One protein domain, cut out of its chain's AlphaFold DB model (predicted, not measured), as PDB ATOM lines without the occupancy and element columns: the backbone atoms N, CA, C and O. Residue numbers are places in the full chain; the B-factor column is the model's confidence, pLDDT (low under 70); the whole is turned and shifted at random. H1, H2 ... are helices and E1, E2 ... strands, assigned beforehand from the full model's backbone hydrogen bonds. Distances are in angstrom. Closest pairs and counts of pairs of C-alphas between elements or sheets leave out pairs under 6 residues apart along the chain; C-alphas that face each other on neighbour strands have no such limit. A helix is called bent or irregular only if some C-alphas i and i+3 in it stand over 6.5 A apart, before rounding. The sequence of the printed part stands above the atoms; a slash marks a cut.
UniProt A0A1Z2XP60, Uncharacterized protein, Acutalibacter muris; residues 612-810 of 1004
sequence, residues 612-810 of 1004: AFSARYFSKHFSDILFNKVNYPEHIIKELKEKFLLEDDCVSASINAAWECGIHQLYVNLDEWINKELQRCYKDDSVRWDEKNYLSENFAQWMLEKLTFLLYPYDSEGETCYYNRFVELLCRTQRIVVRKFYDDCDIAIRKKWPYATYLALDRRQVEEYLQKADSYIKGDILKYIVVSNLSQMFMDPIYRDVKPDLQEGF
ATOM      1  N   ALA A 612      16.382 -17.136  -8.085       97.38
ATOM      2  CA  ALA A 612      16.122 -16.517  -9.382       97.38
ATOM      3  C   ALA A 612      17.412 -16.293 -10.188       97.38
ATOM      4  O   ALA A 612      17.459 -16.623 -11.370       97.38
ATOM      5  N   PHE A 613      18.478 -15.790  -9.559       96.56
ATOM      6  CA  PHE A 613      19.779 -15.614 -10.210       96.56
ATOM      7  C   PHE A 613      20.334 -16.950 -10.719       96.56
ATOM      8  O   PHE A 613      20.722 -17.058 -11.881       96.56
ATOM      9  N   SER A 614      20.307 -17.987  -9.875       94.62
ATOM     10  CA  SER A 614      20.788 -19.328 -10.225       94.62
ATOM     11  C   SER A 614      19.990 -19.922 -11.385       94.62
ATOM     12  O   SER A 614      20.573 -20.402 -12.356       94.62
ATOM     13  N   ALA A 615      18.655 -19.843 -11.327       96.12
ATOM     14  CA  ALA A 615      17.776 -20.340 -12.380       96.12
ATOM     15  C   ALA A 615      18.074 -19.668 -13.726       96.12
ATOM     16  O   ALA A 615      18.240 -20.360 -14.734       96.12
ATOM     17  N   ARG A 616      18.238 -18.341 -13.744       94.94
ATOM     18  CA  ARG A 616      18.593 -17.590 -14.954       94.94
ATOM     19  C   ARG A 616      19.990 -17.922 -15.467       94.94
ATOM     20  O   ARG A 616      20.157 -18.093 -16.674       94.94
ATOM     21  N   TYR A 617      20.969 -18.065 -14.575       91.12
ATOM     22  CA  TYR A 617      22.336 -18.434 -14.941       91.12
ATOM     23  C   TYR A 617      22.378 -19.795 -15.648       91.12
ATOM     24  O   TYR A 617      22.840 -19.882 -16.789       91.12
ATOM     25  N   PHE A 618      21.812 -20.841 -15.032       90.00
ATOM     26  CA  PHE A 618      21.766 -22.177 -15.637       90.00
ATOM     27  C   PHE A 618      20.943 -22.194 -16.926       90.00
ATOM     28  O   PHE A 618      21.354 -22.793 -17.918       90.00
ATOM     29  N   SER A 619      19.811 -21.491 -16.956       92.25
ATOM     30  CA  SER A 619      18.959 -21.415 -18.148       92.25
ATOM     31  C   SER A 619      19.673 -20.786 -19.334       92.25
ATOM     32  O   SER A 619      19.575 -21.295 -20.455       92.25
ATOM     33  N   LYS A 620      20.421 -19.702 -19.102       86.25
ATOM     34  CA  LYS A 620      21.233 -19.066 -20.139       86.25
ATOM     35  C   LYS A 620      22.367 -19.986 -20.588       86.25
ATOM     36  O   LYS A 620      22.503 -20.200 -21.789       86.25
ATOM     37  N   HIS A 621      23.082 -20.604 -19.647       85.00
ATOM     38  CA  HIS A 621      24.156 -21.556 -19.939       85.00
ATOM     39  C   HIS A 621      23.681 -22.718 -20.829       85.00
ATOM     40  O   HIS A 621      24.251 -22.965 -21.892       85.00
ATOM     41  N   PHE A 622      22.582 -23.386 -20.461       86.38
ATOM     42  CA  PHE A 622      22.021 -24.470 -21.271       86.38
ATOM     43  C   PHE A 622      21.513 -23.985 -22.628       86.38
ATOM     44  O   PHE A 622      21.700 -24.670 -23.631       86.38
ATOM     45  N   SER A 623      20.898 -22.804 -22.693       87.62
ATOM     46  CA  SER A 623      20.406 -22.254 -23.960       87.62
ATOM     47  C   SER A 623      21.538 -21.939 -24.929       87.62
ATOM     48  O   SER A 623      21.426 -22.253 -26.114       87.62
ATOM     49  N   ASP A 624      22.637 -21.378 -24.426       81.75
ATOM     50  CA  ASP A 624      23.819 -21.075 -25.229       81.75
ATOM     51  C   ASP A 624      24.472 -22.352 -25.759       81.75
ATOM     52  O   ASP A 624      24.931 -22.356 -26.892       81.75
ATOM     53  N   ILE A 625      24.442 -23.463 -25.020       80.38
ATOM     54  CA  ILE A 625      24.925 -24.764 -25.512       80.38
ATOM     55  C   ILE A 625      23.980 -25.341 -26.577       80.38
ATOM     56  O   ILE A 625      24.415 -25.769 -27.651       80.38
ATOM     57  N   LEU A 626      22.678 -25.362 -26.281       84.00
ATOM     58  CA  LEU A 626      21.660 -26.069 -27.061       84.00
ATOM     59  C   LEU A 626      21.219 -25.334 -28.334       84.00
ATOM     60  O   LEU A 626      20.673 -25.964 -29.245       84.00
ATOM     61  N   PHE A 627      21.438 -24.020 -28.397       86.88
ATOM     62  CA  PHE A 627      21.029 -23.162 -29.505       86.88
ATOM     63  C   PHE A 627      22.077 -22.070 -29.806       86.88
ATOM     64  O   PHE A 627      21.756 -20.889 -29.914       86.88
ATOM     65  N   ASN A 628      23.354 -22.457 -29.933       83.12
ATOM     66  CA  ASN A 628      24.465 -21.515 -30.138       83.12
ATOM     67  C   ASN A 628      24.461 -20.810 -31.509       83.12
ATOM     68  O   ASN A 628      23.940 -21.302 -32.508       83.12
ATOM     69  N   LYS A 629      25.134 -19.661 -31.577       85.88
ATOM     70  CA  LYS A 629      25.222 -18.847 -32.794       85.88
ATOM     71  C   LYS A 629      25.947 -19.549 -33.959       85.88
ATOM     72  O   LYS A 629      25.573 -19.366 -35.116       85.88
ATOM     73  N   VAL A 630      26.942 -20.382 -33.654       83.69
ATOM     74  CA  VAL A 630      27.800 -21.044 -34.651       83.69
ATOM     75  C   VAL A 630      27.020 -22.094 -35.447       83.69
ATOM     76  O   VAL A 630      27.026 -22.086 -36.675       83.69
ATOM     77  N   ASN A 631      26.310 -22.979 -34.752       82.44
ATOM     78  CA  ASN A 631      25.606 -24.125 -35.325       82.44
ATOM     79  C   ASN A 631      24.278 -23.744 -35.985       82.44
ATOM     80  O   ASN A 631      23.761 -24.524 -36.782       82.44
ATOM     81  N   TYR A 632      23.720 -22.580 -35.644       88.25
ATOM     82  CA  TYR A 632      22.422 -22.138 -36.145       88.25
ATOM     83  C   TYR A 632      22.568 -20.984 -37.149       88.25
ATOM     84  O   TYR A 632      22.721 -21.271 -38.338       88.25
ATOM     85  N   PRO A 633      22.538 -19.695 -36.760       92.00
ATOM     86  CA  PRO A 633      22.515 -18.612 -37.736       92.00
ATOM     87  C   PRO A 633      23.791 -18.550 -38.585       92.00
ATOM     88  O   PRO A 633      23.685 -18.394 -39.798       92.00
ATOM     89  N   GLU A 634      24.985 -18.714 -38.007       90.69
ATOM     90  CA  GLU A 634      26.241 -18.618 -38.769       90.69
ATOM     91  C   GLU A 634      26.404 -19.771 -39.758       90.69
ATOM     92  O   GLU A 634      26.783 -19.537 -40.907       90.69
ATOM     93  N   HIS A 635      26.065 -20.997 -39.351       88.88
ATOM     94  CA  HIS A 635      26.071 -22.151 -40.243       88.88
ATOM     95  C   HIS A 635      25.119 -21.951 -41.430       88.88
ATOM     96  O   HIS A 635      25.541 -22.108 -42.574       88.88
ATOM     97  N   ILE A 636      23.875 -21.526 -41.181       89.00
ATOM     98  CA  ILE A 636      22.880 -21.282 -42.240       89.00
ATOM     99  C   ILE A 636      23.347 -20.176 -43.184       89.00
ATOM    100  O   ILE A 636      23.296 -20.350 -44.398       89.00
ATOM    101  N   ILE A 637      23.816 -19.041 -42.654       90.06
ATOM    102  CA  ILE A 637      24.304 -17.920 -43.470       90.06
ATOM    103  C   ILE A 637      25.493 -18.368 -44.327       90.06
ATOM    104  O   ILE A 637      25.547 -18.073 -45.523       90.06
ATOM    105  N   LYS A 638      26.424 -19.126 -43.740       90.81
ATOM    106  CA  LYS A 638      27.577 -19.679 -44.451       90.81
ATOM    107  C   LYS A 638      27.144 -20.616 -45.574       90.81
ATOM    108  O   LYS A 638      27.621 -20.471 -46.695       90.81
ATOM    109  N   GLU A 639      26.227 -21.542 -45.316       88.19
ATOM    110  CA  GLU A 639      25.744 -22.461 -46.343       88.19
ATOM    111  C   GLU A 639      24.953 -21.747 -47.448       88.19
ATOM    112  O   GLU A 639      25.128 -22.076 -48.621       88.19
ATOM    113  N   LEU A 640      24.131 -20.745 -47.112       87.19
ATOM    114  CA  LEU A 640      23.449 -19.897 -48.097       87.19
ATOM    115  C   LEU A 640      24.451 -19.201 -49.022       87.19
ATOM    116  O   LEU A 640      24.265 -19.182 -50.241       87.19
ATOM    117  N   LYS A 641      25.552 -18.696 -48.466       88.44
ATOM    118  CA  LYS A 641      26.624 -18.085 -49.246       88.44
ATOM    119  C   LYS A 641      27.374 -19.106 -50.106       88.44
ATOM    120  O   LYS A 641      27.539 -18.893 -51.303       88.44
ATOM    121  N   GLU A 642      27.817 -20.216 -49.521       89.44
ATOM    122  CA  GLU A 642      28.721 -21.173 -50.175       89.44
ATOM    123  C   GLU A 642      28.014 -22.102 -51.167       89.44
ATOM    124  O   GLU A 642      28.529 -22.353 -52.255       89.44
ATOM    125  N   LYS A 643      26.840 -22.630 -50.804       84.00
ATOM    126  CA  LYS A 643      26.116 -23.632 -51.606       84.00
ATOM    127  C   LYS A 643      25.062 -23.012 -52.513       84.00
ATOM    128  O   LYS A 643      24.767 -23.567 -53.569       84.00
ATOM    129  N   PHE A 644      24.489 -21.885 -52.098       80.75
ATOM    130  CA  PHE A 644      23.367 -21.252 -52.791       80.75
ATOM    131  C   PHE A 644      23.714 -19.905 -53.427       80.75
ATOM    132  O   PHE A 644      22.871 -19.348 -54.128       80.75
ATOM    133  N   LEU A 645      24.941 -19.403 -53.225       82.44
ATOM    134  CA  LEU A 645      25.416 -18.112 -53.737       82.44
ATOM    135  C   LEU A 645      24.498 -16.939 -53.345       82.44
ATOM    136  O   LEU A 645      24.410 -15.942 -54.063       82.44
ATOM    137  N   LEU A 646      23.795 -17.061 -52.212       80.75
ATOM    138  CA  LEU A 646      22.887 -16.048 -51.684       80.75
ATOM    139  C   LEU A 646      23.596 -15.249 -50.585       80.75
ATOM    140  O   LEU A 646      23.595 -15.634 -49.419       80.75
ATOM    141  N   GLU A 647      24.185 -14.121 -50.975       84.00
ATOM    142  CA  GLU A 647      24.836 -13.167 -50.076       84.00
ATOM    143  C   GLU A 647      23.977 -11.895 -49.982       84.00
ATOM    144  O   GLU A 647      24.061 -11.001 -50.822       84.00
ATOM    145  N   ASP A 648      23.074 -11.858 -48.995       86.94
ATOM    146  CA  ASP A 648      22.152 -10.740 -48.752       86.94
ATOM    147  C   ASP A 648      22.163 -10.355 -47.264       86.94
ATOM    148  O   ASP A 648      21.830 -11.158 -46.381       86.94
ATOM    149  N   ASP A 649      22.540  -9.106 -46.988       89.25
ATOM    150  CA  ASP A 649      22.661  -8.575 -45.627       89.25
ATOM    151  C   ASP A 649      21.307  -8.505 -44.905       89.25
ATOM    152  O   ASP A 649      21.242  -8.704 -43.693       89.25
ATOM    153  N   CYS A 650      20.201  -8.279 -45.623       89.50
ATOM    154  CA  CYS A 650      18.866  -8.243 -45.027       89.50
ATOM    155  C   CYS A 650      18.390  -9.643 -44.617       89.50
ATOM    156  O   CYS A 650      17.748  -9.792 -43.573       89.50
ATOM    157  N   VAL A 651      18.697 -10.670 -45.417       88.62
ATOM    158  CA  VAL A 651      18.420 -12.074 -45.061       88.62
ATOM    159  C   VAL A 651      19.269 -12.476 -43.862       88.62
ATOM    160  O   VAL A 651      18.733 -12.995 -42.886       88.62
ATOM    161  N   SER A 652      20.562 -12.150 -43.883       91.38
ATOM    162  CA  SER A 652      21.486 -12.424 -42.777       91.38
ATOM    163  C   SER A 652      21.053 -11.733 -41.477       91.38
ATOM    164  O   SER A 652      21.038 -12.357 -40.417       91.38
ATOM    165  N   ALA A 653      20.627 -10.467 -41.541       92.56
ATOM    166  CA  ALA A 653      20.081  -9.743 -40.393       92.56
ATOM    167  C   ALA A 653      18.778 -10.374 -39.873       92.56
ATOM    168  O   ALA A 653      18.599 -10.502 -38.664       92.56
ATOM    169  N   SER A 654      17.891 -10.825 -40.767       92.31
ATOM    170  CA  SER A 654      16.634 -11.486 -40.384       92.31
ATOM    171  C   SER A 654      16.874 -12.838 -39.706       92.31
ATOM    172  O   SER A 654      16.205 -13.151 -38.725       92.31
ATOM    173  N   ILE A 655      17.847 -13.621 -40.190       92.56
ATOM    174  CA  ILE A 655      18.257 -14.892 -39.575       92.56
ATOM    175  C   ILE A 655      18.820 -14.644 -38.170       92.56
ATOM    176  O   ILE A 655      18.429 -15.327 -37.225       92.56
ATOM    177  N   ASN A 656      19.690 -13.642 -38.004       93.69
ATOM    178  CA  ASN A 656      20.218 -13.285 -36.685       93.69
ATOM    179  C   ASN A 656      19.105 -12.821 -35.729       93.69
ATOM    180  O   ASN A 656      19.060 -13.291 -34.597       93.69
ATOM    181  N   ALA A 657      18.160 -11.994 -36.186       93.88
ATOM    182  CA  ALA A 657      17.023 -11.559 -35.369       93.88
ATOM    183  C   ALA A 657      16.102 -12.728 -34.958       93.88
ATOM    184  O   ALA A 657      15.624 -12.781 -33.823       93.88
ATOM    185  N   ALA A 658      15.874 -13.695 -35.856       93.38
ATOM    186  CA  ALA A 658      15.124 -14.911 -35.538       93.38
ATOM    187  C   ALA A 658      15.851 -15.765 -34.485       93.38
ATOM    188  O   ALA A 658      15.216 -16.286 -33.565       93.38
ATOM    189  N   TRP A 659      17.180 -15.876 -34.582       94.44
ATOM    190  CA  TRP A 659      17.994 -16.560 -33.577       94.44
ATOM    191  C   TRP A 659      17.954 -15.845 -32.221       94.44
ATOM    192  O   TRP A 659      17.716 -16.501 -31.211       94.44
ATOM    193  N   GLU A 660      18.097 -14.516 -32.185       92.50
ATOM    194  CA  GLU A 660      18.002 -13.713 -30.954       92.50
ATOM    195  C   GLU A 660      16.644 -13.897 -30.255       92.50
ATOM    196  O   GLU A 660      16.585 -14.100 -29.041       92.50
ATOM    197  N   CYS A 661      15.545 -13.912 -31.017       93.69
ATOM    198  CA  CYS A 661      14.214 -14.199 -30.478       93.69
ATOM    199  C   CYS A 661      14.106 -15.640 -29.952       93.69
ATOM    200  O   CYS A 661      13.565 -15.870 -28.867       93.69
ATOM    201  N   GLY A 662      14.638 -16.611 -30.700       93.38
ATOM    202  CA  GLY A 662      14.616 -18.022 -30.327       93.38
ATOM    203  C   GLY A 662      15.414 -18.316 -29.058       93.38
ATOM    204  O   GLY A 662      14.895 -18.956 -28.145       93.38
ATOM    205  N   ILE A 663      16.647 -17.811 -28.959       90.50
ATOM    206  CA  ILE A 663      17.498 -18.033 -27.788       90.50
ATOM    207  C   ILE A 663      16.925 -17.351 -26.544       90.50
ATOM    208  O   ILE A 663      16.948 -17.952 -25.472       90.50
ATOM    209  N   HIS A 664      16.329 -16.160 -26.696       92.56
ATOM    210  CA  HIS A 664      15.585 -15.486 -25.629       92.56
ATOM    211  C   HIS A 664      14.421 -16.335 -25.122       92.56
ATOM    212  O   HIS A 664      14.292 -16.579 -23.924       92.56
ATOM    213  N   GLN A 665      13.599 -16.843 -26.042       93.44
ATOM    214  CA  GLN A 665      12.479 -17.709 -25.696       93.44
ATOM    215  C   GLN A 665      12.944 -18.997 -24.997       93.44
ATOM    216  O   GLN A 665      12.275 -19.466 -24.076       93.44
ATOM    217  N   LEU A 666      14.083 -19.563 -25.409       93.12
ATOM    218  CA  LEU A 666      14.634 -20.771 -24.804       93.12
ATOM    219  C   LEU A 666      15.008 -20.545 -23.336       93.12
ATOM    220  O   LEU A 666      14.490 -21.258 -22.478       93.12
ATOM    221  N   TYR A 667      15.837 -19.542 -23.027       92.75
ATOM    222  CA  TYR A 667      16.277 -19.348 -21.642       92.75
ATOM    223  C   TYR A 667      15.154 -18.865 -20.718       92.75
ATOM    224  O   TYR A 667      15.174 -19.205 -19.540       92.75
ATOM    225  N   VAL A 668      14.151 -18.128 -21.219       94.75
ATOM    226  CA  VAL A 668      12.992 -17.707 -20.406       94.75
ATOM    227  C   VAL A 668      12.136 -18.911 -20.009       94.75
ATOM    228  O   VAL A 668      11.754 -19.037 -18.848       94.75
ATOM    229  N   ASN A 669      11.877 -19.830 -20.945       93.81
ATOM    230  CA  ASN A 669      11.111 -21.046 -20.660       93.81
ATOM    231  C   ASN A 669      11.843 -21.970 -19.673       93.81
ATOM    232  O   ASN A 669      11.206 -22.624 -18.845       93.81
ATOM    233  N   LEU A 670      13.173 -22.053 -19.779       94.06
ATOM    234  CA  LEU A 670      13.983 -22.836 -18.847       94.06
ATOM    235  C   LEU A 670      14.015 -22.196 -17.452       94.06
ATOM    236  O   LEU A 670      13.855 -22.925 -16.473       94.06
ATOM    237  N   ASP A 671      14.125 -20.866 -17.353       95.06
ATOM    238  CA  ASP A 671      14.097 -20.147 -16.069       95.06
ATOM    239  C   ASP A 671      12.771 -20.373 -15.353       95.06
ATOM    240  O   ASP A 671      12.767 -20.798 -14.200       95.06
ATOM    241  N   GLU A 672      11.645 -20.199 -16.055       95.38
ATOM    242  CA  GLU A 672      10.314 -20.425 -15.482       95.38
ATOM    243  C   GLU A 672      10.204 -21.814 -14.838       95.38
ATOM    244  O   GLU A 672       9.658 -21.955 -13.741       95.38
ATOM    245  N   TRP A 673      10.753 -22.842 -15.488       94.81
ATOM    246  CA  TRP A 673      10.709 -24.199 -14.964       94.81
ATOM    247  C   TRP A 673      11.674 -24.420 -13.792       94.81
ATOM    248  O   TRP A 673      11.236 -24.883 -12.738       94.81
ATOM    249  N   ILE A 674      12.960 -24.070 -13.940       94.31
ATOM    250  CA  ILE A 674      13.980 -24.284 -12.895       94.31
ATOM    251  C   ILE A 674      13.609 -23.502 -11.631       94.31
ATOM    252  O   ILE A 674      13.623 -24.050 -10.528       94.31
ATOM    253  N   ASN A 675      13.223 -22.236 -11.789       96.31
ATOM    254  CA  ASN A 675      12.825 -21.370 -10.687       96.31
ATOM    255  C   ASN A 675      11.590 -21.931  -9.973       96.31
ATOM    256  O   ASN A 675      11.583 -22.042  -8.750       96.31
ATOM    257  N   LYS A 676      10.571 -22.380 -10.717       96.12
ATOM    258  CA  LYS A 676       9.366 -22.981 -10.129       96.12
ATOM    259  C   LYS A 676       9.665 -24.240  -9.316       96.12
ATOM    260  O   LYS A 676       9.077 -24.405  -8.246       96.12
ATOM    261  N   GLU A 677      10.544 -25.115  -9.797       95.06
ATOM    262  CA  GLU A 677      10.916 -26.330  -9.064       95.06
ATOM    263  C   GLU A 677      11.736 -26.009  -7.806       95.06
ATOM    264  O   GLU A 677      11.397 -26.496  -6.727       95.06
ATOM    265  N   LEU A 678      12.726 -25.114  -7.887       95.38
ATOM    266  CA  LEU A 678      13.485 -24.675  -6.708       95.38
ATOM    267  C   LEU A 678      12.600 -23.957  -5.681       95.38
ATOM    268  O   LEU A 678      12.714 -24.206  -4.484       95.38
ATOM    269  N   GLN A 679      11.673 -23.109  -6.131       96.25
ATOM    270  CA  GLN A 679      10.700 -22.434  -5.270       96.25
ATOM    271  C   GLN A 679       9.734 -23.414  -4.600       96.25
ATOM    272  O   GLN A 679       9.316 -23.186  -3.465       96.25
ATOM    273  N   ARG A 680       9.368 -24.507  -5.280       95.75
ATOM    274  CA  ARG A 680       8.582 -25.594  -4.686       95.75
ATOM    275  C   ARG A 680       9.373 -26.273  -3.569       95.75
ATOM    276  O   ARG A 680       8.878 -26.324  -2.451       95.75
ATOM    277  N   CYS A 681      10.613 -26.687  -3.845       94.81
ATOM    278  CA  CYS A 681      11.495 -27.274  -2.835       94.81
ATOM    279  C   CYS A 681      11.702 -26.341  -1.636       94.81
ATOM    280  O   CYS A 681      11.631 -26.789  -0.497       94.81
ATOM    281  N   TYR A 682      11.922 -25.045  -1.883       95.62
ATOM    282  CA  TYR A 682      12.097 -24.064  -0.816       95.62
ATOM    283  C   TYR A 682      10.856 -23.982   0.076       95.62
ATOM    284  O   TYR A 682      10.985 -24.093   1.287       95.62
ATOM    285  N   LYS A 683       9.653 -23.862  -0.502       94.88
ATOM    286  CA  LYS A 683       8.398 -23.797   0.269       94.88
ATOM    287  C   LYS A 683       8.142 -25.046   1.108       94.88
ATOM    288  O   LYS A 683       7.608 -24.925   2.208       94.88
ATOM    289  N   ASP A 684       8.490 -26.218   0.582       93.56
ATOM    290  CA  ASP A 684       8.290 -27.490   1.274       93.56
ATOM    291  C   ASP A 684       9.257 -27.634   2.467       93.56
ATOM    292  O   ASP A 684       8.850 -28.065   3.551       93.56
ATOM    293  N   ASP A 685      10.516 -27.211   2.302       93.00
ATOM    294  CA  ASP A 685      11.562 -27.370   3.317       93.00
ATOM    295  C   ASP A 685      11.596 -26.220   4.345       93.00
ATOM    296  O   ASP A 685      11.833 -26.462   5.533       93.00
ATOM    297  N   SER A 686      11.313 -24.976   3.931       90.81
ATOM    298  CA  SER A 686      11.488 -23.764   4.753       90.81
ATOM    299  C   SER A 686      10.605 -23.726   5.997       90.81
ATOM    300  O   SER A 686      10.890 -22.992   6.939       90.81
ATOM    301  N   VAL A 687       9.531 -24.522   6.029       88.75
ATOM    302  CA  VAL A 687       8.645 -24.670   7.197       88.75
ATOM    303  C   VAL A 687       9.404 -25.199   8.418       88.75
ATOM    304  O   VAL A 687       9.001 -24.947   9.552       88.75
ATOM    305  N   ARG A 688      10.498 -25.936   8.196       89.06
ATOM    306  CA  ARG A 688      11.334 -26.530   9.249       89.06
ATOM    307  C   ARG A 688      12.643 -25.776   9.472       89.06
ATOM    308  O   ARG A 688      13.447 -26.229  10.279       89.06
ATOM    309  N   TRP A 689      12.878 -24.690   8.739       91.06
ATOM    310  CA  TRP A 689      14.131 -23.947   8.823       91.06
ATOM    311  C   TRP A 689      14.159 -23.039  10.046       91.06
ATOM    312  O   TRP A 689      13.188 -22.332  10.329       91.06
ATOM    313  N   ASP A 690      15.304 -23.015  10.716       88.38
ATOM    314  CA  ASP A 690      15.665 -21.976  11.673       88.38
ATOM    315  C   ASP A 690      16.621 -20.957  11.021       88.38
ATOM    316  O   ASP A 690      16.903 -21.014   9.819       88.38
ATOM    317  N   GLU A 691      17.111 -19.986  11.794       86.38
ATOM    318  CA  GLU A 691      18.043 -18.966  11.290       86.38
ATOM    319  C   GLU A 691      19.343 -19.538  10.691       86.38
ATOM    320  O   GLU A 691      19.907 -18.918   9.784       86.38
ATOM    321  N   LYS A 692      19.820 -20.716  11.127       88.81
ATOM    322  CA  LYS A 692      21.063 -21.317  10.613       88.81
ATOM    323  C   LYS A 692      20.925 -21.700   9.151       88.81
ATOM    324  O   LYS A 692      21.877 -21.539   8.390       88.81
ATOM    325  N   ASN A 693      19.756 -22.186   8.738       91.44
ATOM    326  CA  ASN A 693      19.532 -22.637   7.365       91.44
ATOM    327  C   ASN A 693      19.693 -21.510   6.331       91.44
ATOM    328  O   ASN A 693      19.979 -21.786   5.171       91.44
ATOM    329  N   TYR A 694      19.546 -20.248   6.745       89.94
ATOM    330  CA  TYR A 694      19.694 -19.080   5.873       89.94
ATOM    331  C   TYR A 694      21.134 -18.533   5.805       89.94
ATOM    332  O   TYR A 694      21.397 -17.572   5.066       89.94
ATOM    333  N   LEU A 695      22.073 -19.108   6.565       87.19
ATOM    334  CA  LEU A 695      23.502 -18.820   6.423       87.19
ATOM    335  C   LEU A 695      23.995 -19.286   5.055       87.19
ATOM    336  O   LEU A 695      23.510 -20.283   4.524       87.19
ATOM    337  N   SER A 696      24.944 -18.549   4.475       87.38
ATOM    338  CA  SER A 696      25.380 -18.777   3.093       87.38
ATOM    339  C   SER A 696      25.855 -20.213   2.859       87.38
ATOM    340  O   SER A 696      25.450 -20.797   1.866       87.38
ATOM    341  N   GLU A 697      26.630 -20.797   3.775       85.44
ATOM    342  CA  GLU A 697      27.130 -22.176   3.654       85.44
ATOM    343  C   GLU A 697      25.999 -23.210   3.680       85.44
ATOM    344  O   GLU A 697      25.878 -24.018   2.764       85.44
ATOM    345  N   ASN A 698      25.109 -23.132   4.674       89.25
ATOM    346  CA  ASN A 698      23.971 -24.049   4.795       89.25
ATOM    347  C   ASN A 698      23.006 -23.923   3.612       89.25
ATOM    348  O   ASN A 698      22.499 -24.920   3.097       89.25
ATOM    349  N   PHE A 699      22.767 -22.697   3.148       92.25
ATOM    350  CA  PHE A 699      21.914 -22.461   1.995       92.25
ATOM    351  C   PHE A 699      22.585 -22.904   0.687       92.25
ATOM    352  O   PHE A 699      21.909 -23.445  -0.188       92.25
ATOM    353  N   ALA A 700      23.905 -22.739   0.553       89.81
ATOM    354  CA  ALA A 700      24.670 -23.255  -0.578       89.81
ATOM    355  C   ALA A 700      24.634 -24.781  -0.628       89.81
ATOM    356  O   ALA A 700      24.386 -25.341  -1.694       89.81
ATOM    357  N   GLN A 701      24.781 -25.438   0.521       89.56
ATOM    358  CA  GLN A 701      24.652 -26.885   0.640       89.56
ATOM    359  C   GLN A 701      23.244 -27.356   0.249       89.56
ATOM    360  O   GLN A 701      23.101 -28.265  -0.567       89.56
ATOM    361  N   TRP A 702      22.196 -26.683   0.733       93.38
ATOM    362  CA  TRP A 702      20.821 -26.987   0.326       93.38
ATOM    363  C   TRP A 702      20.613 -26.800  -1.186       93.38
ATOM    364  O   TRP A 702      20.047 -27.672  -1.846       93.38
ATOM    365  N   MET A 703      21.096 -25.694  -1.763       92.38
ATOM    366  CA  MET A 703      21.019 -25.436  -3.207       92.38
ATOM    367  C   MET A 703      21.743 -26.516  -4.009       92.38
ATOM    368  O   MET A 703      21.201 -26.996  -5.003       92.38
ATOM    369  N   LEU A 704      22.943 -26.907  -3.574       89.56
ATOM    370  CA  LEU A 704      23.741 -27.956  -4.195       89.56
ATOM    371  C   LEU A 704      22.986 -29.284  -4.205       89.56
ATOM    372  O   LEU A 704      22.881 -29.913  -5.257       89.56
ATOM    373  N   GLU A 705      22.419 -29.683  -3.069       87.94
ATOM    374  CA  GLU A 705      21.616 -30.900  -2.964       87.94
ATOM    375  C   GLU A 705      20.434 -30.853  -3.933       87.94
ATOM    376  O   GLU A 705      20.289 -31.740  -4.777       87.94
ATOM    377  N   LYS A 706      19.613 -29.794  -3.882       90.56
ATOM    378  CA  LYS A 706      18.416 -29.701  -4.734       90.56
ATOM    379  C   LYS A 706      18.759 -29.652  -6.214       90.56
ATOM    380  O   LYS A 706      18.110 -30.347  -6.992       90.56
ATOM    381  N   LEU A 707      19.768 -28.878  -6.607       88.06
ATOM    382  CA  LEU A 707      20.213 -28.794  -7.997       88.06
ATOM    383  C   LEU A 707      20.837 -30.096  -8.482       88.06
ATOM    384  O   LEU A 707      20.632 -30.447  -9.639       88.06
ATOM    385  N   THR A 708      21.530 -30.838  -7.620       85.19
ATOM    386  CA  THR A 708      22.056 -32.157  -7.982       85.19
ATOM    387  C   THR A 708      20.914 -33.087  -8.366       85.19
ATOM    388  O   THR A 708      20.929 -33.624  -9.468       85.19
ATOM    389  N   PHE A 709      19.860 -33.186  -7.552       83.25
ATOM    390  CA  PHE A 709      18.682 -33.986  -7.911       83.25
ATOM    391  C   PHE A 709      17.966 -33.474  -9.172       83.25
ATOM    392  O   PHE A 709      17.514 -34.266  -9.995       83.25
ATOM    393  N   LEU A 710      17.865 -32.155  -9.344       85.50
ATOM    394  CA  LEU A 710      17.168 -31.531 -10.474       85.50
ATOM    395  C   LEU A 710      17.893 -31.715 -11.814       85.50
ATOM    396  O   LEU A 710      17.256 -31.938 -12.846       85.50
ATOM    397  N   LEU A 711      19.218 -31.571 -11.807       85.31
ATOM    398  CA  LEU A 711      20.048 -31.525 -13.008       85.31
ATOM    399  C   LEU A 711      20.681 -32.882 -13.342       85.31
ATOM    400  O   LEU A 711      21.166 -33.058 -14.460       85.31
ATOM    401  N   TYR A 712      20.673 -33.850 -12.419       84.56
ATOM    402  CA  TYR A 712      21.221 -35.177 -12.682       84.56
ATOM    403  C   TYR A 712      20.441 -35.868 -13.815       84.56
ATOM    404  O   TYR A 712      19.221 -35.978 -13.740       84.56
ATOM    405  N   PRO A 713      21.105 -36.337 -14.889       82.00
ATOM    406  CA  PRO A 713      20.426 -36.697 -16.136       82.00
ATOM    407  C   PRO A 713      19.545 -37.950 -16.058       82.00
ATOM    408  O   PRO A 713      18.839 -38.246 -17.027       82.00
ATOM    409  N   TYR A 714      19.578 -38.689 -14.947       81.38
ATOM    410  CA  TYR A 714      18.925 -39.983 -14.822       81.38
ATOM    411  C   TYR A 714      18.095 -40.122 -13.547       81.38
ATOM    412  O   TYR A 714      18.558 -39.774 -12.472       81.38
ATOM    413  N   ASP A 715      16.934 -40.758 -13.656       75.00
ATOM    414  CA  ASP A 715      16.169 -41.251 -12.512       75.00
ATOM    415  C   ASP A 715      16.354 -42.774 -12.389       75.00
ATOM    416  O   ASP A 715      16.433 -43.494 -13.395       75.00
ATOM    417  N   SER A 716      16.443 -43.278 -11.155       66.50
ATOM    418  CA  SER A 716      16.548 -44.714 -10.867       66.50
ATOM    419  C   SER A 716      15.269 -45.240 -10.219       66.50
ATOM    420  O   SER A 716      14.916 -44.819  -9.117       66.50
ATOM    421  N   GLU A 717      14.630 -46.224 -10.853       61.59
ATOM    422  CA  GLU A 717      13.572 -47.038 -10.251       61.59
ATOM    423  C   GLU A 717      13.987 -48.517 -10.320       61.59
ATOM    424  O   GLU A 717      13.937 -49.151 -11.381       61.59
ATOM    425  N   GLY A 718      14.437 -49.073  -9.189       62.25
ATOM    426  CA  GLY A 718      14.934 -50.452  -9.112       62.25
ATOM    427  C   GLY A 718      16.233 -50.659  -9.905       62.25
ATOM    428  O   GLY A 718      17.194 -49.922  -9.717       62.25
ATOM    429  N   GLU A 719      16.269 -51.659 -10.792       54.00
ATOM    430  CA  GLU A 719      17.419 -51.939 -11.679       54.00
ATOM    431  C   GLU A 719      17.377 -51.147 -13.004       54.00
ATOM    432  O   GLU A 719      18.287 -51.246 -13.829       54.00
ATOM    433  N   THR A 720      16.319 -50.362 -13.233       54.19
ATOM    434  CA  THR A 720      16.109 -49.600 -14.471       54.19
ATOM    435  C   THR A 720      16.423 -48.116 -14.302       54.19
ATOM    436  O   THR A 720      16.007 -47.477 -13.337       54.19
ATOM    437  N   CYS A 721      17.145 -47.566 -15.279       61.34
ATOM    438  CA  CYS A 721      17.584 -46.175 -15.328       61.34
ATOM    439  C   CYS A 721      16.906 -45.466 -16.512       61.34
ATOM    440  O   CYS A 721      17.022 -45.921 -17.654       61.34
ATOM    441  N   TYR A 722      16.188 -44.376 -16.237       76.00
ATOM    442  CA  TYR A 722      15.482 -43.566 -17.237       76.00
ATOM    443  C   TYR A 722      16.058 -42.151 -17.268       76.00
ATOM    444  O   TYR A 722      16.695 -41.726 -16.310       76.00
ATOM    445  N   TYR A 723      15.865 -41.416 -18.366       78.19
ATOM    446  CA  TYR A 723      16.233 -39.999 -18.388       78.19
ATOM    447  C   TYR A 723      15.317 -39.212 -17.462       78.19
ATOM    448  O   TYR A 723      14.108 -39.444 -17.461       78.19
ATOM    449  N   ASN A 724      15.890 -38.273 -16.716       83.56
ATOM    450  CA  ASN A 724      15.099 -37.462 -15.811       83.56
ATOM    451  C   ASN A 724      14.179 -36.491 -16.577       83.56
ATOM    452  O   ASN A 724      14.377 -36.167 -17.758       83.56
ATOM    453  N   ARG A 725      13.181 -35.958 -15.870       84.81
ATOM    454  CA  ARG A 725      12.206 -35.010 -16.436       84.81
ATOM    455  C   ARG A 725      12.850 -33.748 -17.029       84.81
ATOM    456  O   ARG A 725      12.297 -33.152 -17.956       84.81
ATOM    457  N   PHE A 726      14.002 -33.322 -16.510       87.62
ATOM    458  CA  PHE A 726      14.697 -32.134 -16.998       87.62
ATOM    459  C   PHE A 726      15.349 -32.359 -18.371       87.62
ATOM    460  O   PHE A 726      15.236 -31.499 -19.245       87.62
ATOM    461  N   VAL A 727      15.940 -33.532 -18.622       86.38
ATOM    462  CA  VAL A 727      16.475 -33.918 -19.942       86.38
ATOM    463  C   VAL A 727      15.380 -33.865 -21.008       86.38
ATOM    464  O   VAL A 727      15.587 -33.327 -22.102       86.38
ATOM    465  N   GLU A 728      14.198 -34.394 -20.692       84.50
ATOM    466  CA  GLU A 728      13.049 -34.367 -21.598       84.50
ATOM    467  C   GLU A 728      12.579 -32.939 -21.881       84.50
ATOM    468  O   GLU A 728      12.321 -32.585 -23.038       84.50
ATOM    469  N   LEU A 729      12.520 -32.101 -20.842       88.12
ATOM    470  CA  LEU A 729      12.184 -30.688 -20.964       88.12
ATOM    471  C   LEU A 729      13.177 -29.943 -21.862       88.12
ATOM    472  O   LEU A 729      12.741 -29.237 -22.773       88.12
ATOM    473  N   LEU A 730      14.484 -30.096 -21.634       88.56
ATOM    474  CA  LEU A 730      15.532 -29.453 -22.432       88.56
ATOM    475  C   LEU A 730      15.387 -29.818 -23.913       88.56
ATOM    476  O   LEU A 730      15.316 -28.933 -24.768       88.56
ATOM    477  N   CYS A 731      15.248 -31.112 -24.217       87.62
ATOM    478  CA  CYS A 731      15.086 -31.591 -25.591       87.62
ATOM    479  C   CYS A 731      13.814 -31.040 -26.247       87.62
ATOM    480  O   CYS A 731      13.836 -30.583 -27.391       87.62
ATOM    481  N   ARG A 732      12.685 -31.086 -25.532       86.44
ATOM    482  CA  ARG A 732      11.396 -30.621 -26.051       86.44
ATOM    483  C   ARG A 732      11.407 -29.119 -26.315       86.44
ATOM    484  O   ARG A 732      10.965 -28.687 -27.378       86.44
ATOM    485  N   THR A 733      11.907 -28.336 -25.365       89.19
ATOM    486  CA  THR A 733      11.904 -26.868 -25.440       89.19
ATOM    487  C   THR A 733      12.833 -26.387 -26.549       89.19
ATOM    488  O   THR A 733      12.433 -25.556 -27.364       89.19
ATOM    489  N   GLN A 734      14.021 -26.989 -26.664       90.31
ATOM    490  CA  GLN A 734      14.955 -26.729 -27.757       90.31
ATOM    491  C   GLN A 734      14.316 -27.007 -29.124       90.31
ATOM    492  O   GLN A 734      14.370 -26.155 -30.008       90.31
ATOM    493  N   ARG A 735      13.632 -28.146 -29.293       88.62
ATOM    494  CA  ARG A 735      12.993 -28.504 -30.571       88.62
ATOM    495  C   ARG A 735      11.888 -27.538 -30.972       88.62
ATOM    496  O   ARG A 735      11.767 -27.206 -32.149       88.62
ATOM    497  N   ILE A 736      11.088 -27.079 -30.009       88.62
ATOM    498  CA  ILE A 736      10.046 -26.074 -30.253       88.62
ATOM    499  C   ILE A 736      10.676 -24.775 -30.774       88.62
ATOM    500  O   ILE A 736      10.204 -24.222 -31.767       88.62
ATOM    501  N   VAL A 737      11.761 -24.323 -30.139       91.06
ATOM    502  CA  VAL A 737      12.485 -23.107 -30.531       91.06
ATOM    503  C   VAL A 737      13.131 -23.260 -31.908       91.06
ATOM    504  O   VAL A 737      12.925 -22.412 -32.772       91.06
ATOM    505  N   VAL A 738      13.843 -24.363 -32.155       89.38
ATOM    506  CA  VAL A 738      14.517 -24.623 -33.437       89.38
ATOM    507  C   VAL A 738      13.530 -24.722 -34.595       89.38
ATOM    508  O   VAL A 738      13.788 -24.174 -35.664       89.38
ATOM    509  N   ARG A 739      12.373 -25.369 -34.394       89.19
ATOM    510  CA  ARG A 739      11.316 -25.421 -35.414       89.19
ATOM    511  C   ARG A 739      10.901 -24.013 -35.840       89.19
ATOM    512  O   ARG A 739      10.871 -23.726 -37.034       89.19
ATOM    513  N   LYS A 740      10.594 -23.155 -34.864       90.12
ATOM    514  CA  LYS A 740      10.163 -21.775 -35.110       90.12
ATOM    515  C   LYS A 740      11.268 -20.953 -35.776       90.12
ATOM    516  O   LYS A 740      11.001 -20.245 -36.737       90.12
ATOM    517  N   PHE A 741      12.510 -21.109 -35.325       92.94
ATOM    518  CA  PHE A 741      13.668 -20.475 -35.948       92.94
ATOM    519  C   PHE A 741      13.804 -20.842 -37.434       92.94
ATOM    520  O   PHE A 741      13.975 -19.954 -38.268       92.94
ATOM    521  N   TYR A 742      13.678 -22.125 -37.785       90.81
ATOM    522  CA  TYR A 742      13.708 -22.549 -39.186       90.81
ATOM    523  C   TYR A 742      12.521 -22.015 -39.994       90.81
ATOM    524  O   TYR A 742      12.717 -21.655 -41.153       90.81
ATOM    525  N   ASP A 743      11.323 -21.920 -39.406       88.06
ATOM    526  CA  ASP A 743      10.161 -21.294 -40.053       88.06
ATOM    527  C   ASP A 743      10.427 -19.815 -40.382       88.06
ATOM    528  O   ASP A 743      10.224 -19.384 -41.521       88.06
ATOM    529  N   ASP A 744      10.947 -19.053 -39.421       89.69
ATOM    530  CA  ASP A 744      11.252 -17.630 -39.597       89.69
ATOM    531  C   ASP A 744      12.379 -17.413 -40.626       89.69
ATOM    532  O   ASP A 744      12.291 -16.523 -41.482       89.69
ATOM    533  N   CYS A 745      13.404 -18.272 -40.615       89.44
ATOM    534  CA  CYS A 745      14.480 -18.251 -41.606       89.44
ATOM    535  C   CYS A 745      13.978 -18.603 -43.014       89.44
ATOM    536  O   CYS A 745      14.316 -17.906 -43.970       89.44
ATOM    537  N   ASP A 746      13.151 -19.642 -43.168       87.25
ATOM    538  CA  ASP A 746      12.570 -20.040 -44.460       87.25
ATOM    539  C   ASP A 746      11.692 -18.917 -45.037       87.25
ATOM    540  O   ASP A 746      11.800 -18.602 -46.224       87.25
ATOM    541  N   ILE A 747      10.907 -18.223 -44.200       86.75
ATOM    542  CA  ILE A 747      10.150 -17.027 -44.607       86.75
ATOM    543  C   ILE A 747      11.093 -15.922 -45.104       86.75
ATOM    544  O   ILE A 747      10.842 -15.325 -46.156       86.75
ATOM    545  N   ALA A 748      12.168 -15.631 -44.368       87.50
ATOM    546  CA  ALA A 748      13.128 -14.593 -44.736       87.50
ATOM    547  C   ALA A 748      13.853 -14.913 -46.056       87.50
ATOM    548  O   ALA A 748      13.950 -14.049 -46.930       87.50
ATOM    549  N   ILE A 749      14.289 -16.162 -46.238       86.75
ATOM    550  CA  ILE A 749      14.954 -16.630 -47.460       86.75
ATOM    551  C   ILE A 749      13.983 -16.568 -48.642       86.75
ATOM    552  O   ILE A 749      14.324 -16.006 -49.681       86.75
ATOM    553  N   ARG A 750      12.746 -17.063 -48.494       84.75
ATOM    554  CA  ARG A 750      11.755 -17.090 -49.586       84.75
ATOM    555  C   ARG A 750      11.285 -15.716 -50.034       84.75
ATOM    556  O   ARG A 750      10.925 -15.556 -51.198       84.75
ATOM    557  N   LYS A 751      11.324 -14.707 -49.156       85.56
ATOM    558  CA  LYS A 751      11.078 -13.311 -49.556       85.56
ATOM    559  C   LYS A 751      12.067 -12.828 -50.618       85.56
ATOM    560  O   LYS A 751      11.693 -12.001 -51.444       85.56
ATOM    561  N   LYS A 752      13.308 -13.326 -50.607       83.44
ATOM    562  CA  LYS A 752      14.332 -13.000 -51.613       83.44
ATOM    563  C   LYS A 752      14.439 -14.046 -52.711       83.44
ATOM    564  O   LYS A 752      14.654 -13.691 -53.866       83.44
ATOM    565  N   TRP A 753      14.230 -15.314 -52.377       80.25
ATOM    566  CA  TRP A 753      14.296 -16.419 -53.317       80.25
ATOM    567  C   TRP A 753      13.083 -17.354 -53.176       80.25
ATOM    568  O   TRP A 753      13.144 -18.357 -52.465       80.25
ATOM    569  N   PRO A 754      11.968 -17.063 -53.875       78.75
ATOM    570  CA  PRO A 754      10.677 -17.730 -53.660       78.75
ATOM    571  C   PRO A 754      10.662 -19.250 -53.864       78.75
ATOM    572  O   PRO A 754       9.771 -19.927 -53.355       78.75
ATOM    573  N   TYR A 755      11.631 -19.786 -54.609       75.31
ATOM    574  CA  TYR A 755      11.741 -21.212 -54.932       75.31
ATOM    575  C   TYR A 755      12.678 -21.983 -53.989       75.31
ATOM    576  O   TYR A 755      12.835 -23.192 -54.146       75.31
ATOM    577  N   ALA A 756      13.307 -21.312 -53.020       71.25
ATOM    578  CA  ALA A 756      14.203 -21.952 -52.069       71.25
ATOM    579  C   ALA A 756      13.425 -22.818 -51.061       71.25
ATOM    580  O   ALA A 756      12.484 -22.355 -50.420       71.25
ATOM    581  N   THR A 757      13.852 -24.071 -50.884       69.25
ATOM    582  CA  THR A 757      13.316 -25.005 -49.870       69.25
ATOM    583  C   THR A 757      14.390 -25.454 -48.877       69.25
ATOM    584  O   THR A 757      14.288 -26.538 -48.306       69.25
ATOM    585  N   TYR A 758      15.436 -24.640 -48.708       70.69
ATOM    586  CA  TYR A 758      16.694 -25.006 -48.055       70.69
ATOM    587  C   TYR A 758      16.516 -25.575 -46.634       70.69
ATOM    588  O   TYR A 758      17.154 -26.567 -46.308       70.69
ATOM    589  N   LEU A 759      15.567 -25.052 -45.849       77.12
ATOM    590  CA  LEU A 759      15.334 -25.463 -44.452       77.12
ATOM    591  C   LEU A 759      14.072 -26.326 -44.254       77.12
ATOM    592  O   LEU A 759      13.717 -26.703 -43.136       77.12
ATOM    593  N   ALA A 760      13.358 -26.659 -45.334       73.75
ATOM    594  CA  ALA A 760      12.072 -27.352 -45.245       73.75
ATOM    595  C   ALA A 760      12.202 -28.816 -44.782       73.75
ATOM    596  O   ALA A 760      11.265 -29.349 -44.181       73.75
ATOM    597  N   LEU A 761      13.336 -29.468 -45.073       73.44
ATOM    598  CA  LEU A 761      13.628 -30.842 -44.652       73.44
ATOM    599  C   LEU A 761      13.964 -30.908 -43.159       73.44
ATOM    600  O   LEU A 761      13.324 -31.678 -42.444       73.44
ATOM    601  N   ASP A 762      14.875 -30.058 -42.684       74.94
ATOM    602  CA  ASP A 762      15.259 -30.001 -41.267       74.94
ATOM    603  C   ASP A 762      14.060 -29.646 -40.387       74.94
ATOM    604  O   ASP A 762      13.811 -30.284 -39.363       74.94
ATOM    605  N   ARG A 763      13.216 -28.712 -40.846       78.06
ATOM    606  CA  ARG A 763      11.943 -28.411 -40.186       78.06
ATOM    607  C   ARG A 763      11.040 -29.638 -40.062       78.06
ATOM    608  O   ARG A 763      10.508 -29.887 -38.982       78.06
ATOM    609  N   ARG A 764      10.831 -30.389 -41.153       76.94
ATOM    610  CA  ARG A 764       9.976 -31.592 -41.141       76.94
ATOM    611  C   ARG A 764      10.517 -32.647 -40.183       76.94
ATOM    612  O   ARG A 764       9.731 -33.247 -39.462       76.94
ATOM    613  N   GLN A 765      11.837 -32.829 -40.128       75.06
ATOM    614  CA  GLN A 765      12.463 -33.745 -39.175       75.06
ATOM    615  C   GLN A 765      12.187 -33.319 -37.727       75.06
ATOM    616  O   GLN A 765      11.729 -34.135 -36.929       75.06
ATOM    617  N   VAL A 766      12.382 -32.039 -37.387       76.38
ATOM    618  CA  VAL A 766      12.070 -31.513 -36.044       76.38
ATOM    619  C   VAL A 766      10.581 -31.671 -35.709       76.38
ATOM    620  O   VAL A 766      10.234 -32.041 -34.587       76.38
ATOM    621  N   GLU A 767       9.690 -31.437 -36.674       77.62
ATOM    622  CA  GLU A 767       8.246 -31.610 -36.503       77.62
ATOM    623  C   GLU A 767       7.851 -33.076 -36.265       77.62
ATOM    624  O   GLU A 767       7.068 -33.351 -35.354       77.62
ATOM    625  N   GLU A 768       8.439 -34.026 -36.994       75.44
ATOM    626  CA  GLU A 768       8.253 -35.456 -36.729       75.44
ATOM    627  C   GLU A 768       8.714 -35.845 -35.320       75.44
ATOM    628  O   GLU A 768       8.034 -36.618 -34.641       75.44
ATOM    629  N   TYR A 769       9.841 -35.300 -34.852       73.06
ATOM    630  CA  TYR A 769      10.336 -35.550 -33.498       73.06
ATOM    631  C   TYR A 769       9.412 -34.992 -32.409       73.06
ATOM    632  O   TYR A 769       9.296 -35.600 -31.346       73.06
ATOM    633  N   LEU A 770       8.751 -33.856 -32.653       74.25
ATOM    634  CA  LEU A 770       7.757 -33.291 -31.733       74.25
ATOM    635  C   LEU A 770       6.448 -34.100 -31.716       74.25
ATOM    636  O   LEU A 770       5.786 -34.151 -30.683       74.25
ATOM    637  N   GLN A 771       6.078 -34.739 -32.833       73.44
ATOM    638  CA  GLN A 771       4.874 -35.576 -32.939       73.44
ATOM    639  C   GLN A 771       5.062 -36.984 -32.347       73.44
ATOM    640  O   GLN A 771       4.111 -37.563 -31.827       73.44
ATOM    641  N   LYS A 772       6.280 -37.539 -32.386       66.75
ATOM    642  CA  LYS A 772       6.619 -38.894 -31.899       66.75
ATOM    643  C   LYS A 772       6.942 -38.955 -30.393       66.75
ATOM    644  O   LYS A 772       7.769 -39.777 -29.994       66.75
ATOM    645  N   ALA A 773       6.308 -38.106 -29.578       50.69
ATOM    646  CA  ALA A 773       6.683 -37.794 -28.190       50.69
ATOM    647  C   ALA A 773       6.944 -39.004 -27.255       50.69
ATOM    648  O   ALA A 773       7.741 -38.858 -26.337       50.69
ATOM    649  N   ASP A 774       6.386 -40.189 -27.536       49.28
ATOM    650  CA  ASP A 774       6.520 -41.398 -26.698       49.28
ATOM    651  C   ASP A 774       7.417 -42.513 -27.277       49.28
ATOM    652  O   ASP A 774       7.595 -43.561 -26.653       49.28
ATOM    653  N   SER A 775       7.999 -42.352 -28.473       49.12
ATOM    654  CA  SER A 775       8.844 -43.414 -29.044       49.12
ATOM    655  C   SER A 775      10.298 -43.279 -28.582       49.12
ATOM    656  O   SER A 775      10.982 -42.291 -28.851       49.12
ATOM    657  N   TYR A 776      10.773 -44.301 -27.872       45.59
ATOM    658  CA  TYR A 776      12.135 -44.451 -27.361       45.59
ATOM    659  C   TYR A 776      13.134 -44.610 -28.527       45.59
ATOM    660  O   TYR A 776      13.587 -45.711 -28.843       45.59
ATOM    661  N   ILE A 777      13.455 -43.525 -29.235       46.28
ATOM    662  CA  ILE A 777      14.420 -43.571 -30.337       46.28
ATOM    663  C   ILE A 777      15.831 -43.612 -29.739       46.28
ATOM    664  O   ILE A 777      16.401 -42.594 -29.347       46.28
ATOM    665  N   LYS A 778      16.402 -44.820 -29.669       40.75
ATOM    666  CA  LYS A 778      17.851 -45.030 -29.534       40.75
ATOM    667  C   LYS A 778      18.567 -44.240 -30.641       40.75
ATOM    668  O   LYS A 778      18.285 -44.468 -31.813       40.75
ATOM    669  N   GLY A 779      19.492 -43.349 -30.274       51.47
ATOM    670  CA  GLY A 779      20.352 -42.622 -31.226       51.47
ATOM    671  C   GLY A 779      20.058 -41.128 -31.423       51.47
ATOM    672  O   GLY A 779      20.545 -40.542 -32.383       51.47
ATOM    673  N   ASP A 780      19.278 -40.497 -30.544       68.25
ATOM    674  CA  ASP A 780      19.001 -39.057 -30.599       68.25
ATOM    675  C   ASP A 780      20.225 -38.220 -30.171       68.25
ATOM    676  O   ASP A 780      20.551 -38.126 -28.986       68.25
ATOM    677  N   ILE A 781      20.908 -37.613 -31.148       70.69
ATOM    678  CA  ILE A 781      22.111 -36.785 -30.948       70.69
ATOM    679  C   ILE A 781      21.847 -35.635 -29.963       70.69
ATOM    680  O   ILE A 781      22.715 -35.324 -29.154       70.69
ATOM    681  N   LEU A 782      20.645 -35.044 -29.964       77.50
ATOM    682  CA  LEU A 782      20.296 -33.970 -29.027       77.50
ATOM    683  C   LEU A 782      20.269 -34.474 -27.581       77.50
ATOM    684  O   LEU A 782      20.808 -33.813 -26.699       77.50
ATOM    685  N   LYS A 783      19.693 -35.660 -27.340       78.25
ATOM    686  CA  LYS A 783      19.703 -36.282 -26.006       78.25
ATOM    687  C   LYS A 783      21.124 -36.583 -25.553       78.25
ATOM    688  O   LYS A 783      21.451 -36.311 -24.406       78.25
ATOM    689  N   TYR A 784      21.975 -37.085 -26.448       77.12
ATOM    690  CA  TYR A 784      23.389 -37.295 -26.137       77.12
ATOM    691  C   TYR A 784      24.094 -35.983 -25.762       77.12
ATOM    692  O   TYR A 784      24.790 -35.945 -24.753       77.12
ATOM    693  N   ILE A 785      23.869 -34.898 -26.515       73.25
ATOM    694  CA  ILE A 785      24.415 -33.569 -26.198       73.25
ATOM    695  C   ILE A 785      23.918 -33.104 -24.825       73.25
ATOM    696  O   ILE A 785      24.735 -32.737 -23.986       73.25
ATOM    697  N   VAL A 786      22.610 -33.155 -24.562       82.00
ATOM    698  CA  VAL A 786      22.021 -32.750 -23.272       82.00
ATOM    699  C   VAL A 786      22.632 -33.545 -22.117       82.00
ATOM    700  O   VAL A 786      23.145 -32.960 -21.168       82.00
ATOM    701  N   VAL A 787      22.638 -34.874 -22.219       82.50
ATOM    702  CA  VAL A 787      23.153 -35.770 -21.176       82.50
ATOM    703  C   VAL A 787      24.650 -35.579 -20.972       82.50
ATOM    704  O   VAL A 787      25.100 -35.552 -19.830       82.50
ATOM    705  N   SER A 788      25.423 -35.411 -22.047       76.88
ATOM    706  CA  SER A 788      26.861 -35.152 -21.966       76.88
ATOM    707  C   SER A 788      27.150 -33.840 -21.241       76.88
ATOM    708  O   SER A 788      28.043 -33.812 -20.404       76.88
ATOM    709  N   ASN A 789      26.408 -32.767 -21.531       73.62
ATOM    710  CA  ASN A 789      26.618 -31.470 -20.883       73.62
ATOM    711  C   ASN A 789      26.194 -31.493 -19.411       73.62
ATOM    712  O   ASN A 789      26.939 -31.017 -18.562       73.62
ATOM    713  N   LEU A 790      25.053 -32.111 -19.090       80.25
ATOM    714  CA  LEU A 790      24.649 -32.304 -17.696       80.25
ATOM    715  C   LEU A 790      25.690 -33.134 -16.946       80.25
ATOM    716  O   LEU A 790      26.155 -32.715 -15.896       80.25
ATOM    717  N   SER A 791      26.143 -34.252 -17.520       76.75
ATOM    718  CA  SER A 791      27.179 -35.096 -16.909       76.75
ATOM    719  C   SER A 791      28.494 -34.338 -16.702       76.75
ATOM    720  O   SER A 791      29.136 -34.518 -15.675       76.75
ATOM    721  N   GLN A 792      28.886 -33.454 -17.626       70.06
ATOM    722  CA  GLN A 792      30.086 -32.622 -17.481       70.06
ATOM    723  C   GLN A 792      30.014 -31.653 -16.297       70.06
ATOM    724  O   GLN A 792      31.042 -31.417 -15.675       70.06
ATOM    725  N   MET A 793      28.832 -31.143 -15.933       70.50
ATOM    726  CA  MET A 793      28.676 -30.302 -14.735       70.50
ATOM    727  C   MET A 793      28.959 -31.061 -13.432       70.50
ATOM    728  O   MET A 793      29.256 -30.447 -12.407       70.50
ATOM    729  N   PHE A 794      28.875 -32.391 -13.475       69.62
ATOM    730  CA  PHE A 794      29.072 -33.261 -12.324       69.62
ATOM    731  C   PHE A 794      30.428 -33.988 -12.322       69.62
ATOM    732  O   PHE A 794      30.793 -34.556 -11.299       69.62
ATOM    733  N   MET A 795      31.190 -33.978 -13.422       59.72
ATOM    734  CA  MET A 795      32.440 -34.742 -13.554       59.72
ATOM    735  C   MET A 795      33.689 -33.900 -13.261       59.72
ATOM    736  O   MET A 795      33.845 -32.800 -13.789       59.72
ATOM    737  N   ASP A 796      34.629 -34.472 -12.505       49.09
ATOM    738  CA  ASP A 796      36.023 -34.013 -12.445       49.09
ATOM    739  C   ASP A 796      36.742 -34.411 -13.758       49.09
ATOM    740  O   ASP A 796      36.609 -35.565 -14.194       49.09
ATOM    741  N   PRO A 797      37.513 -33.515 -14.414       44.78
ATOM    742  CA  PRO A 797      38.320 -33.865 -15.583       44.78
ATOM    743  C   PRO A 797      39.210 -35.114 -15.403       44.78
ATOM    744  O   PRO A 797      39.540 -35.746 -16.412       44.78
ATOM    745  N   ILE A 798      39.561 -35.489 -14.167       38.16
ATOM    746  CA  ILE A 798      40.414 -36.636 -13.817       38.16
ATOM    747  C   ILE A 798      39.662 -37.988 -13.837       38.16
ATOM    748  O   ILE A 798      40.284 -39.016 -14.100       38.16
ATOM    749  N   TYR A 799      38.336 -38.026 -13.644       38.75
ATOM    750  CA  TYR A 799      37.597 -39.269 -13.335       38.75
ATOM    751  C   TYR A 799      36.498 -39.640 -14.347       38.75
ATOM    752  O   TYR A 799      35.395 -40.036 -13.977       38.75
ATOM    753  N   ARG A 800      36.796 -39.573 -15.650       39.59
ATOM    754  CA  ARG A 800      35.808 -39.791 -16.732       39.59
ATOM    755  C   ARG A 800      35.089 -41.157 -16.760       39.59
ATOM    756  O   ARG A 800      34.094 -41.256 -17.472       39.59
ATOM    757  N   ASP A 801      35.526 -42.167 -16.002       30.22
ATOM    758  CA  ASP A 801      35.088 -43.566 -16.188       30.22
ATOM    759  C   ASP A 801      34.372 -44.230 -14.990       30.22
ATOM    760  O   ASP A 801      34.034 -45.415 -15.066       30.22
ATOM    761  N   VAL A 802      34.084 -43.520 -13.892       33.44
ATOM    762  CA  VAL A 802      33.394 -44.124 -12.731       33.44
ATOM    763  C   VAL A 802      31.895 -43.820 -12.776       33.44
ATOM    764  O   VAL A 802      31.482 -42.664 -12.765       33.44
ATOM    765  N   LYS A 803      31.059 -44.868 -12.819       35.28
ATOM    766  CA  LYS A 803      29.609 -44.734 -12.607       35.28
ATOM    767  C   LYS A 803      29.348 -44.379 -11.132       35.28
ATOM    768  O   LYS A 803      29.803 -45.142 -10.282       35.28
ATOM    769  N   PRO A 804      28.620 -43.291 -10.825       36.06
ATOM    770  CA  PRO A 804      28.322 -42.900  -9.448       36.06
ATOM    771  C   PRO A 804      27.479 -43.940  -8.709       36.06
ATOM    772  O   PRO A 804      26.512 -44.457  -9.275       36.06
ATOM    773  N   ASP A 805      27.793 -44.183  -7.436       34.12
ATOM    774  CA  ASP A 805      26.875 -44.828  -6.497       34.12
ATOM    775  C   ASP A 805      25.953 -43.755  -5.892       34.12
ATOM    776  O   ASP A 805      26.406 -42.795  -5.269       34.12
ATOM    777  N   LEU A 806      24.645 -43.881  -6.128       35.44
ATOM    778  CA  LEU A 806      23.630 -42.893  -5.736       35.44
ATOM    779  C   LEU A 806      23.407 -42.835  -4.214       35.44
ATOM    780  O   LEU A 806      22.776 -41.894  -3.735       35.44
ATOM    781  N   GLN A 807      23.907 -43.814  -3.450       32.75
ATOM    782  CA  GLN A 807      23.724 -43.865  -1.995       32.75
ATOM    783  C   GLN A 807      24.768 -43.071  -1.198       32.75
ATOM    784  O   GLN A 807      24.496 -42.733  -0.048       32.75
ATOM    785  N   GLU A 808      25.918 -42.724  -1.787       31.14
ATOM    786  CA  GLU A 808      27.007 -42.032  -1.071       31.14
ATOM    787  C   GLU A 808      27.040 -40.506  -1.268       31.14
ATOM    788  O   GLU A 808      27.896 -39.836  -0.702       31.14
ATOM    789  N   GLY A 809      26.073 -39.923  -1.989       36.88
ATOM    790  CA  GLY A 809      26.001 -38.472  -2.192       36.88
ATOM    791  C   GLY A 809      27.076 -37.980  -3.163       36.88
ATOM    792  O   GLY A 809      28.216 -37.708  -2.798       36.88
ATOM    793  N   PHE A 810      26.707 -37.848  -4.435       35.97
ATOM    794  CA  PHE A 810      27.616 -37.366  -5.470       35.97
ATOM    795  C   PHE A 810      27.830 -35.848  -5.344       35.97
ATOM    796  O   PHE A 810      26.882 -35.074  -5.472       35.97
TER     797      PHE A 810
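What this domain is: This is residues 612 to 810 of the 1004 residues of an uncharacterized protein of Acutalibacter muris (UniProt A0A1Z2XP60). One very long helix, H3, makes the longest axis, with H6 running back along its first half and H1 and H2, one after the other, packed along it. H7 folds back on H6, H8 packs across the start of H6, and at the other end H5 turns back from the corner at H4, where residues 687 to 692 and 695 to 700 stick out. The printed part has 199 residues, with eight named helices and two named strands in the order H1 H2 H3 H4 H5 E1 E2 H6 H7 H8; E1 and E2 make an antiparallel sheet. It is mostly helix and loose, with a radius of gyration of the C-alphas of 20.4 A, and elongated, spanning 65 by 38 by 35 A.

Where its parts are: H1, residues 612 to 626, begins with C-alpha 612 at (16.122, -16.517, -9.382) and is 20.8 A long. H2 is residues 630 to 644. H3, residues 649 to 688, is 58.8 A long and starts at C-alpha 649, (22.661, -8.575, -45.627). H2 and H3 are irregular, but only just: C-alphas 630 and 633, and C-alphas 684 and 687, are 6.6 A apart. H4 is residues 691 to 694 and H5 residues 696 to 711. E1, residues 714 to 717, and E2, residues 720 to 723, precede H6, residues 725 to 752, 41.5 A long. H7 is residues 760 to 771; H8, residues 781 to 794, ends at C-alpha 794, (29.072, -33.261, -12.324).

How they stand to each other: H3 is the hub, touching four helices; the helix packing is part aligned, part crossed, with helices at shallow and at steep tilts. H1 touches H3 at a steep tilt of 41 degrees, closest at the C-alphas of Ser 619 and Tyr 667, 4.9 A. H2 and H3 form a helical hairpin, closest at C-alphas 633 and 656, 5.9 A. H6 touches H3 at a shallow tilt of 19 degrees, opposite ways, closest at C-alphas 745 and 655, 5.4 A. H5 only just touches H3, with 3 pairs of C-alphas within 8 A, closest at C-alphas 706 and 678, 7.3 A. H4 is close to but not clearly touching H5. H6 and H7 form a helical hairpin, closest at C-alphas 739 and 763, 5.7 A. H8 touches H6 at a steep tilt of 50 degrees, closest at C-alphas 786 and 727, 6.6 A. In the hairpin E1 and E2, N 715 and O 722 are 2.8 A apart, within hydrogen-bond range. Every O i to N i+4 pair is within range in H1, H5 and H7, against 9 of 11 in H2, 34 of 36 in H3, 23 of 24 in H6 and 9 of 10 in H8; H4 is too short for such a pair.

The domain as a whole: The C-alphas farthest apart, those of Asp 690 and Tyr 755, are 66.7 A apart. The printed part has no cut and no long link. Residues 795 to 810 hold no named element. The mean pLDDT of the printed part is 80.2; residues 716 to 721, 757, 772 to 780 and 794 to 810 are under 70.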